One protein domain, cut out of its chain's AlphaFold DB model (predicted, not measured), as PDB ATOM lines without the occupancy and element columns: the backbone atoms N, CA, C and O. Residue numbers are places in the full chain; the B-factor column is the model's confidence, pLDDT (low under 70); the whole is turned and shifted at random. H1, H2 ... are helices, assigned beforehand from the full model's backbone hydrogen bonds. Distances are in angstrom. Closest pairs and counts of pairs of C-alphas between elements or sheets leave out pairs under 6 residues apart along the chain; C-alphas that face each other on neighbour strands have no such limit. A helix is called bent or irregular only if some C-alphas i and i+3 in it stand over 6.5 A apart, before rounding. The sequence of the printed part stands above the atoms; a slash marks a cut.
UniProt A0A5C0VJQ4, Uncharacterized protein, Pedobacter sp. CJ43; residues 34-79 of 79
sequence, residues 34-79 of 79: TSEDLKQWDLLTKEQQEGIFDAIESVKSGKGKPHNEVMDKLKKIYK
ATOM      1  N   THR A  34      36.048  -1.490 -12.686       54.47
ATOM      2  CA  THR A  34      36.678  -2.761 -12.306       54.47
ATOM      3  C   THR A  34      38.169  -2.631 -11.996       54.47
ATOM      4  O   THR A  34      38.715  -3.501 -11.320       54.47
ATOM      5  N   SER A  35      38.849  -1.571 -12.452       59.34
ATOM      6  CA  SER A  35      40.292  -1.450 -12.213       59.34
ATOM      7  C   SER A  35      40.633  -1.124 -10.757       59.34
ATOM      8  O   SER A  35      41.692  -1.530 -10.292       59.34
ATOM      9  N   GLU A  36      39.771  -0.400 -10.037       66.81
ATOM     10  CA  GLU A  36      40.070   0.056  -8.672       66.81
ATOM     11  C   GLU A  36      40.013  -1.116  -7.683       66.81
ATOM     12  O   GLU A  36      40.953  -1.322  -6.922       66.81
ATOM     13  N   ASP A  37      38.964  -1.937  -7.762       69.56
ATOM     14  CA  ASP A  37      38.766  -3.088  -6.872       69.56
ATOM     15  C   ASP A  37      39.836  -4.168  -7.085       69.56
ATOM     16  O   ASP A  37      40.352  -4.740  -6.126       69.56
ATOM     17  N   LEU A  38      40.225  -4.415  -8.344       71.81
ATOM     18  CA  LEU A  38      41.308  -5.349  -8.667       71.81
ATOM     19  C   LEU A  38      42.667  -4.830  -8.182       71.81
ATOM     20  O   LEU A  38      43.447  -5.588  -7.612       71.81
ATOM     21  N   LYS A  39      42.930  -3.523  -8.320       78.06
ATOM     22  CA  LYS A  39      44.138  -2.905  -7.752       78.06
ATOM     23  C   LYS A  39      44.150  -2.994  -6.228       78.06
ATOM     24  O   LYS A  39      45.202  -3.236  -5.650       78.06
ATOM     25  N   GLN A  40      43.006  -2.808  -5.570       80.31
ATOM     26  CA  GLN A  40      42.892  -2.934  -4.116       80.31
ATOM     27  C   GLN A  40      43.114  -4.368  -3.642       80.31
ATOM     28  O   GLN A  40      43.745  -4.565  -2.607       80.31
ATOM     29  N   TRP A  41      42.662  -5.359  -4.410       84.44
ATOM     30  CA  TRP A  41      42.928  -6.767  -4.132       84.44
ATOM     31  C   TRP A  41      44.428  -7.090  -4.152       84.44
ATOM     32  O   TRP A  41      44.927  -7.744  -3.234       84.44
ATOM     33  N   ASP A  42      45.155  -6.575  -5.145       85.69
ATOM     34  CA  ASP A  42      46.602  -6.785  -5.290       85.69
ATOM     35  C   ASP A  42      47.442  -6.031  -4.239       85.69
ATOM     36  O   ASP A  42      48.608  -6.363  -4.022       85.69
ATOM     37  N   LEU A  43      46.863  -5.031  -3.563       90.88
ATOM     38  CA  LEU A  43      47.497  -4.309  -2.452       90.88
ATOM     39  C   LEU A  43      47.431  -5.068  -1.116       90.88
ATOM     40  O   LEU A  43      48.138  -4.703  -0.174       90.88
ATOM     41  N   LEU A  44      46.588  -6.097  -1.013       90.25
ATOM     42  CA  LEU A  44      46.465  -6.905   0.197       90.25
ATOM     43  C   LEU A  44      47.672  -7.833   0.368       90.25
ATOM     44  O   LEU A  44      48.218  -8.374  -0.594       90.25
ATOM     45  N   THR A  45      48.071  -8.078   1.615       93.88
ATOM     46  CA  THR A  45      49.048  -9.134   1.905       93.88
ATOM     47  C   THR A  45      48.432 -10.512   1.652       93.88
ATOM     48  O   THR A  45      47.212 -10.685   1.693       93.88
ATOM     49  N   LYS A  46      49.273 -11.534   1.445       91.94
ATOM     50  CA  LYS A  46      48.800 -12.920   1.272       91.94
ATOM     51  C   LYS A  46      47.928 -13.385   2.441       91.94
ATOM     52  O   LYS A  46      46.872 -13.958   2.219       91.94
ATOM     53  N   GLU A  47      48.325 -13.044   3.665       93.38
ATOM     54  CA  GLU A  47      47.577 -13.357   4.890       93.38
ATOM     55  C   GLU A  47      46.187 -12.700   4.905       93.38
ATOM     56  O   GLU A  47      45.211 -13.300   5.349       93.38
ATOM     57  N   GLN A  48      46.074 -11.467   4.401       92.12
ATOM     58  CA  GLN A  48      44.792 -10.770   4.292       92.12
ATOM     59  C   GLN A  48      43.893 -11.407   3.229       92.12
ATOM     60  O   GLN A  48      42.702 -11.587   3.474       92.12
ATOM     61  N   GLN A  49      44.453 -11.770   2.073       92.50
ATOM     62  CA  GLN A  49      43.712 -12.464   1.017       92.50
ATOM     63  C   GLN A  49      43.211 -13.833   1.502       92.50
ATOM     64  O   GLN A  49      42.031 -14.143   1.344       92.50
ATOM     65  N   GLU A  50      44.075 -14.619   2.150       94.00
ATOM     66  CA  GLU A  50      43.727 -15.910   2.760       94.00
ATOM     67  C   GLU A  50      42.637 -15.751   3.828       94.00
ATOM     68  O   GLU A  50      41.618 -16.437   3.773       94.00
ATOM     69  N   GLY A  51      42.766 -14.768   4.726       92.50
ATOM     70  CA  GLY A  51      41.746 -14.488   5.738       92.50
ATOM     71  C   GLY A  51      40.378 -14.117   5.149       92.50
ATOM     72  O   GLY A  51      39.342 -14.478   5.713       92.50
ATOM     73  N   ILE A  52      40.349 -13.430   4.001       91.69
ATOM     74  CA  ILE A  52      39.104 -13.140   3.273       91.69
ATOM     75  C   ILE A  52      38.504 -14.426   2.693       91.69
ATOM     76  O   ILE A  52      37.297 -14.643   2.828       91.69
ATOM     77  N   PHE A  53      39.315 -15.293   2.080       92.94
ATOM     78  CA  PHE A  53      38.840 -16.579   1.562       92.94
ATOM     79  C   PHE A  53      38.257 -17.464   2.670       92.94
ATOM     80  O   PHE A  53      37.129 -17.947   2.530       92.94
ATOM     81  N   ASP A  54      38.958 -17.587   3.795       92.50
ATOM     82  CA  ASP A  54      38.517 -18.367   4.955       92.50
ATOM     83  C   ASP A  54      37.206 -17.829   5.543       92.50
ATOM     84  O   ASP A  54      36.308 -18.588   5.929       92.50
ATOM     85  N   ALA A  55      37.056 -16.500   5.593       90.75
ATOM     86  CA  ALA A  55      35.830 -15.857   6.048       90.75
ATOM     87  C   ALA A  55      34.655 -16.148   5.099       90.75
ATOM     88  O   ALA A  55      33.563 -16.489   5.560       90.75
ATOM     89  N   ILE A  56      34.871 -16.069   3.782       89.94
ATOM     90  CA  ILE A  56      33.853 -16.402   2.775       89.94
ATOM     91  C   ILE A  56      33.426 -17.869   2.908       89.94
ATOM     92  O   ILE A  56      32.229 -18.168   2.882       89.94
ATOM     93  N   GLU A  57      34.374 -18.790   3.077       90.88
ATOM     94  CA  GLU A  57      34.079 -20.213   3.268       90.88
ATOM     95  C   GLU A  57      33.325 -20.473   4.581       90.88
ATOM     96  O   GLU A  57      32.350 -21.235   4.618       90.88
ATOM     97  N   SER A  58      33.701 -19.782   5.655       89.44
ATOM     98  CA  SER A  58      33.009 -19.850   6.945       89.44
ATOM     99  C   SER A  58      31.560 -19.370   6.845       89.44
ATOM    100  O   SER A  58      30.660 -20.004   7.395       89.44
ATOM    101  N   VAL A  59      31.298 -18.298   6.092       87.94
ATOM    102  CA  VAL A  59      29.932 -17.811   5.840       87.94
ATOM    103  C   VAL A  59      29.134 -18.821   5.017       87.94
ATOM    104  O   VAL A  59      28.013 -19.161   5.398       87.94
ATOM    105  N   LYS A  60      29.710 -19.358   3.932       88.25
ATOM    106  CA  LYS A  60      29.048 -20.371   3.087       88.25
ATOM    107  C   LYS A  60      28.709 -21.648   3.854       88.25
ATOM    108  O   LYS A  60      27.658 -22.237   3.627       88.25
ATOM    109  N   SER A  61      29.581 -22.060   4.769       90.00
ATOM    110  CA  SER A  61      29.371 -23.232   5.626       90.00
ATOM    111  C   SER A  61      28.485 -22.956   6.847       90.00
ATOM    112  O   SER A  61      28.280 -23.853   7.663       90.00
ATOM    113  N   GLY A  62      27.950 -21.737   6.990       86.50
ATOM    114  CA  GLY A  62      27.072 -21.361   8.100       86.50
ATOM    115  C   GLY A  62      27.785 -21.240   9.451       86.50
ATOM    116  O   GLY A  62      27.126 -21.177  10.484       86.50
ATOM    117  N   LYS A  63      29.121 -21.174   9.465       83.81
ATOM    118  CA  LYS A  63      29.969 -21.062  10.668       83.81
ATOM    119  C   LYS A  63      30.115 -19.620  11.176       83.81
ATOM    120  O   LYS A  63      31.089 -19.285  11.851       83.81
ATOM    121  N   GLY A  64      29.172 -18.742  10.837       82.94
ATOM    122  CA  GLY A  64      29.147 -17.372  11.343       82.94
ATOM    123  C   GLY A  64      28.901 -17.331  12.853       82.94
ATOM    124  O   GLY A  64      28.254 -18.214  13.415       82.94
ATOM    125  N   LYS A  65      29.393 -16.284  13.524       85.81
ATOM    126  CA  LYS A  65      29.049 -16.043  14.931       85.81
ATOM    127  C   LYS A  65      27.679 -15.375  15.023       85.81
ATOM    128  O   LYS A  65      27.442 -14.401  14.302       85.81
ATOM    129  N   PRO A  66      26.785 -15.850  15.899       87.94
ATOM    130  CA  PRO A  66      25.479 -15.244  16.054       87.94
ATOM    131  C   PRO A  66      25.613 -13.853  16.689       87.94
ATOM    132  O   PRO A  66      26.494 -13.584  17.508       87.94
ATOM    133  N   HIS A  67      24.726 -12.944  16.285       86.56
ATOM    134  CA  HIS A  67      24.792 -11.529  16.656       86.56
ATOM    135  C   HIS A  67      24.827 -11.303  18.176       86.56
ATOM    136  O   HIS A  67      25.604 -10.488  18.669       86.56
ATOM    137  N   ASN A  68      24.015 -12.049  18.925       89.88
ATOM    138  CA  ASN A  68      23.950 -11.970  20.384       89.88
ATOM    139  C   ASN A  68      25.300 -12.281  21.054       89.88
ATOM    140  O   ASN A  68      25.735 -11.514  21.909       89.88
ATOM    141  N   GLU A  69      26.000 -13.332  20.623       89.75
ATOM    142  CA  GLU A  69      27.308 -13.718  21.166       89.75
ATOM    143  C   GLU A  69      28.362 -12.622  20.940       89.75
ATOM    144  O   GLU A  69      29.143 -12.293  21.838       89.75
ATOM    145  N   VAL A  70      28.353 -12.007  19.753       88.00
ATOM    146  CA  VAL A  70      29.249 -10.890  19.422       88.00
ATOM    147  C   VAL A  70      28.971  -9.685  20.326       88.00
ATOM    148  O   VAL A  70      29.900  -9.111  20.901       88.00
ATOM    149  N   MET A  71      27.697  -9.329  20.500       90.00
ATOM    150  CA  MET A  71      27.288  -8.185  21.320       90.00
ATOM    151  C   MET A  71      27.587  -8.396  22.806       90.00
ATOM    152  O   MET A  71      28.028  -7.466  23.482       90.00
ATOM    153  N   ASP A  72      27.400  -9.608  23.319       91.56
ATOM    154  CA  ASP A  72      27.690  -9.931  24.714       91.56
ATOM    155  C   ASP A  72      29.190  -9.878  25.017       91.56
ATOM    156  O   ASP A  72      29.588  -9.411  26.087       91.56
ATOM    157  N   LYS A  73      30.043 -10.282  24.069       88.38
ATOM    158  CA  LYS A  73      31.497 -10.136  24.205       88.38
ATOM    159  C   LYS A  73      31.922  -8.667  24.226       88.38
ATOM    160  O   LYS A  73      32.728  -8.292  25.072       88.38
ATOM    161  N   LEU A  74      31.368  -7.836  23.343       86.50
ATOM    162  CA  LEU A  74      31.691  -6.405  23.292       86.50
ATOM    163  C   LEU A  74      31.256  -5.682  24.568       86.50
ATOM    164  O   LEU A  74      32.050  -4.955  25.160       86.50
ATOM    165  N   LYS A  75      30.040  -5.942  25.058       86.44
ATOM    166  CA  LYS A  75      29.546  -5.357  26.315       86.44
ATOM    167  C   LYS A  75      30.439  -5.667  27.521       86.44
ATOM    168  O   LYS A  75      30.497  -4.849  28.429       86.44
ATOM    169  N   LYS A  76      31.123  -6.820  27.543       85.19
ATOM    170  CA  LYS A  76      32.071  -7.192  28.614       85.19
ATOM    171  C   LYS A  76      33.393  -6.423  28.568       85.19
ATOM    172  O   LYS A  76      34.042  -6.333  29.595       85.19
ATOM    173  N   ILE A  77      33.805  -5.916  27.407       86.12
ATOM    174  CA  ILE A  77      35.056  -5.148  27.262       86.12
ATOM    175  C   ILE A  77      34.875  -3.710  27.771       86.12
ATOM    176  O   ILE A  77      35.828  -3.101  28.243       86.12
ATOM    177  N   TYR A  78      33.654  -3.177  27.686       75.50
ATOM    178  CA  TYR A  78      33.317  -1.798  28.061       75.50
ATOM    179  C   TYR A  78      32.592  -1.671  29.416       75.50
ATOM    180  O   TYR A  78      32.047  -0.608  29.714       75.50
ATOM    181  N   LYS A  79      32.547  -2.742  30.215       59.53
ATOM    182  CA  LYS A  79      32.033  -2.752  31.594       59.53
ATOM    183  C   LYS A  79      33.188  -2.877  32.571       59.53
ATOM    184  O   LYS A  79      33.102  -2.213  33.623       59.53
TER     185      LYS A  79
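This is residues 34 to 79 of the 79 residues of an uncharacterized protein of Pedobacter sp. CJ43 (UniProt A0A5C0VJQ4). The model is an open, stretched-out arch of three separate helices strung one after another, with no packed core: H2, the longest, makes one limb, H3 makes the other beyond a link of six residues, and H1 turns off at the far foot of H2 to make a corner with it. No helix touches another. The printed part has 46 residues with three named helices, H1, H2 and H3 in chain order, and no named strand; the class is all helix. The whole is extended, with a radius of gyration of the C-alphas of 15.3 A, and its outline is elongated, spanning 43 by 27 by 20 A.

The longest helix is H2, residues 46 to 60, which measures 21.2 A from its first C-alpha at (48.800, -12.920, 1.272) to its last at (29.048, -20.371, 3.087). Before it in the chain comes H1, residues 34 to 42, 12.8 A long, with C-alpha 34 at (36.678, -2.761, -12.306). After it comes H3, residues 67 to 77, 16.1 A long, ending with C-alpha 77 at (35.056, -5.148, 27.262).

H2 and H1 are close but not clearly touching, with 1 pair of C-alphas within 8 A, those of Gln 49 and Trp 41, 7.7 A apart. Their lines stand at a steep tilt of 69 degrees, only just short of about perpendicular, and they run opposite ways. Their centres are 17.2 A apart. H2 and H3 are apart, with no C-alpha of the one within 8 A of the other, although they follow each other in the chain. H1 and H3 are apart too. In H1 and H2 every O i to N i+4 pair is within hydrogen-bond range; in H3 6 of 7 are. No helix is bent or irregular.

The two C-alphas farthest apart are those of Ser 35 and Lys 79, at 44.6 A. The first and last printed C-alphas, of Thr 34 and Lys 79, are 44.1 A apart. The printed part has no cut, and Lys 79 is the chain's last residue. The link from H1 to H2, three residues, is tight, and the link from H2 to H3, six residues, is short; no link is long. Residues 65 to 79, of which 67 to 77 belong to H3, stand free, as do residues 34 to 40, which belong to H1. The mean pLDDT of the printed part is 85.1, with low confidence, under 70, at residues 34 to 37 and at residue 79. H1 has a mean pLDDT of 72, against 91 for H2 and 88 for H3.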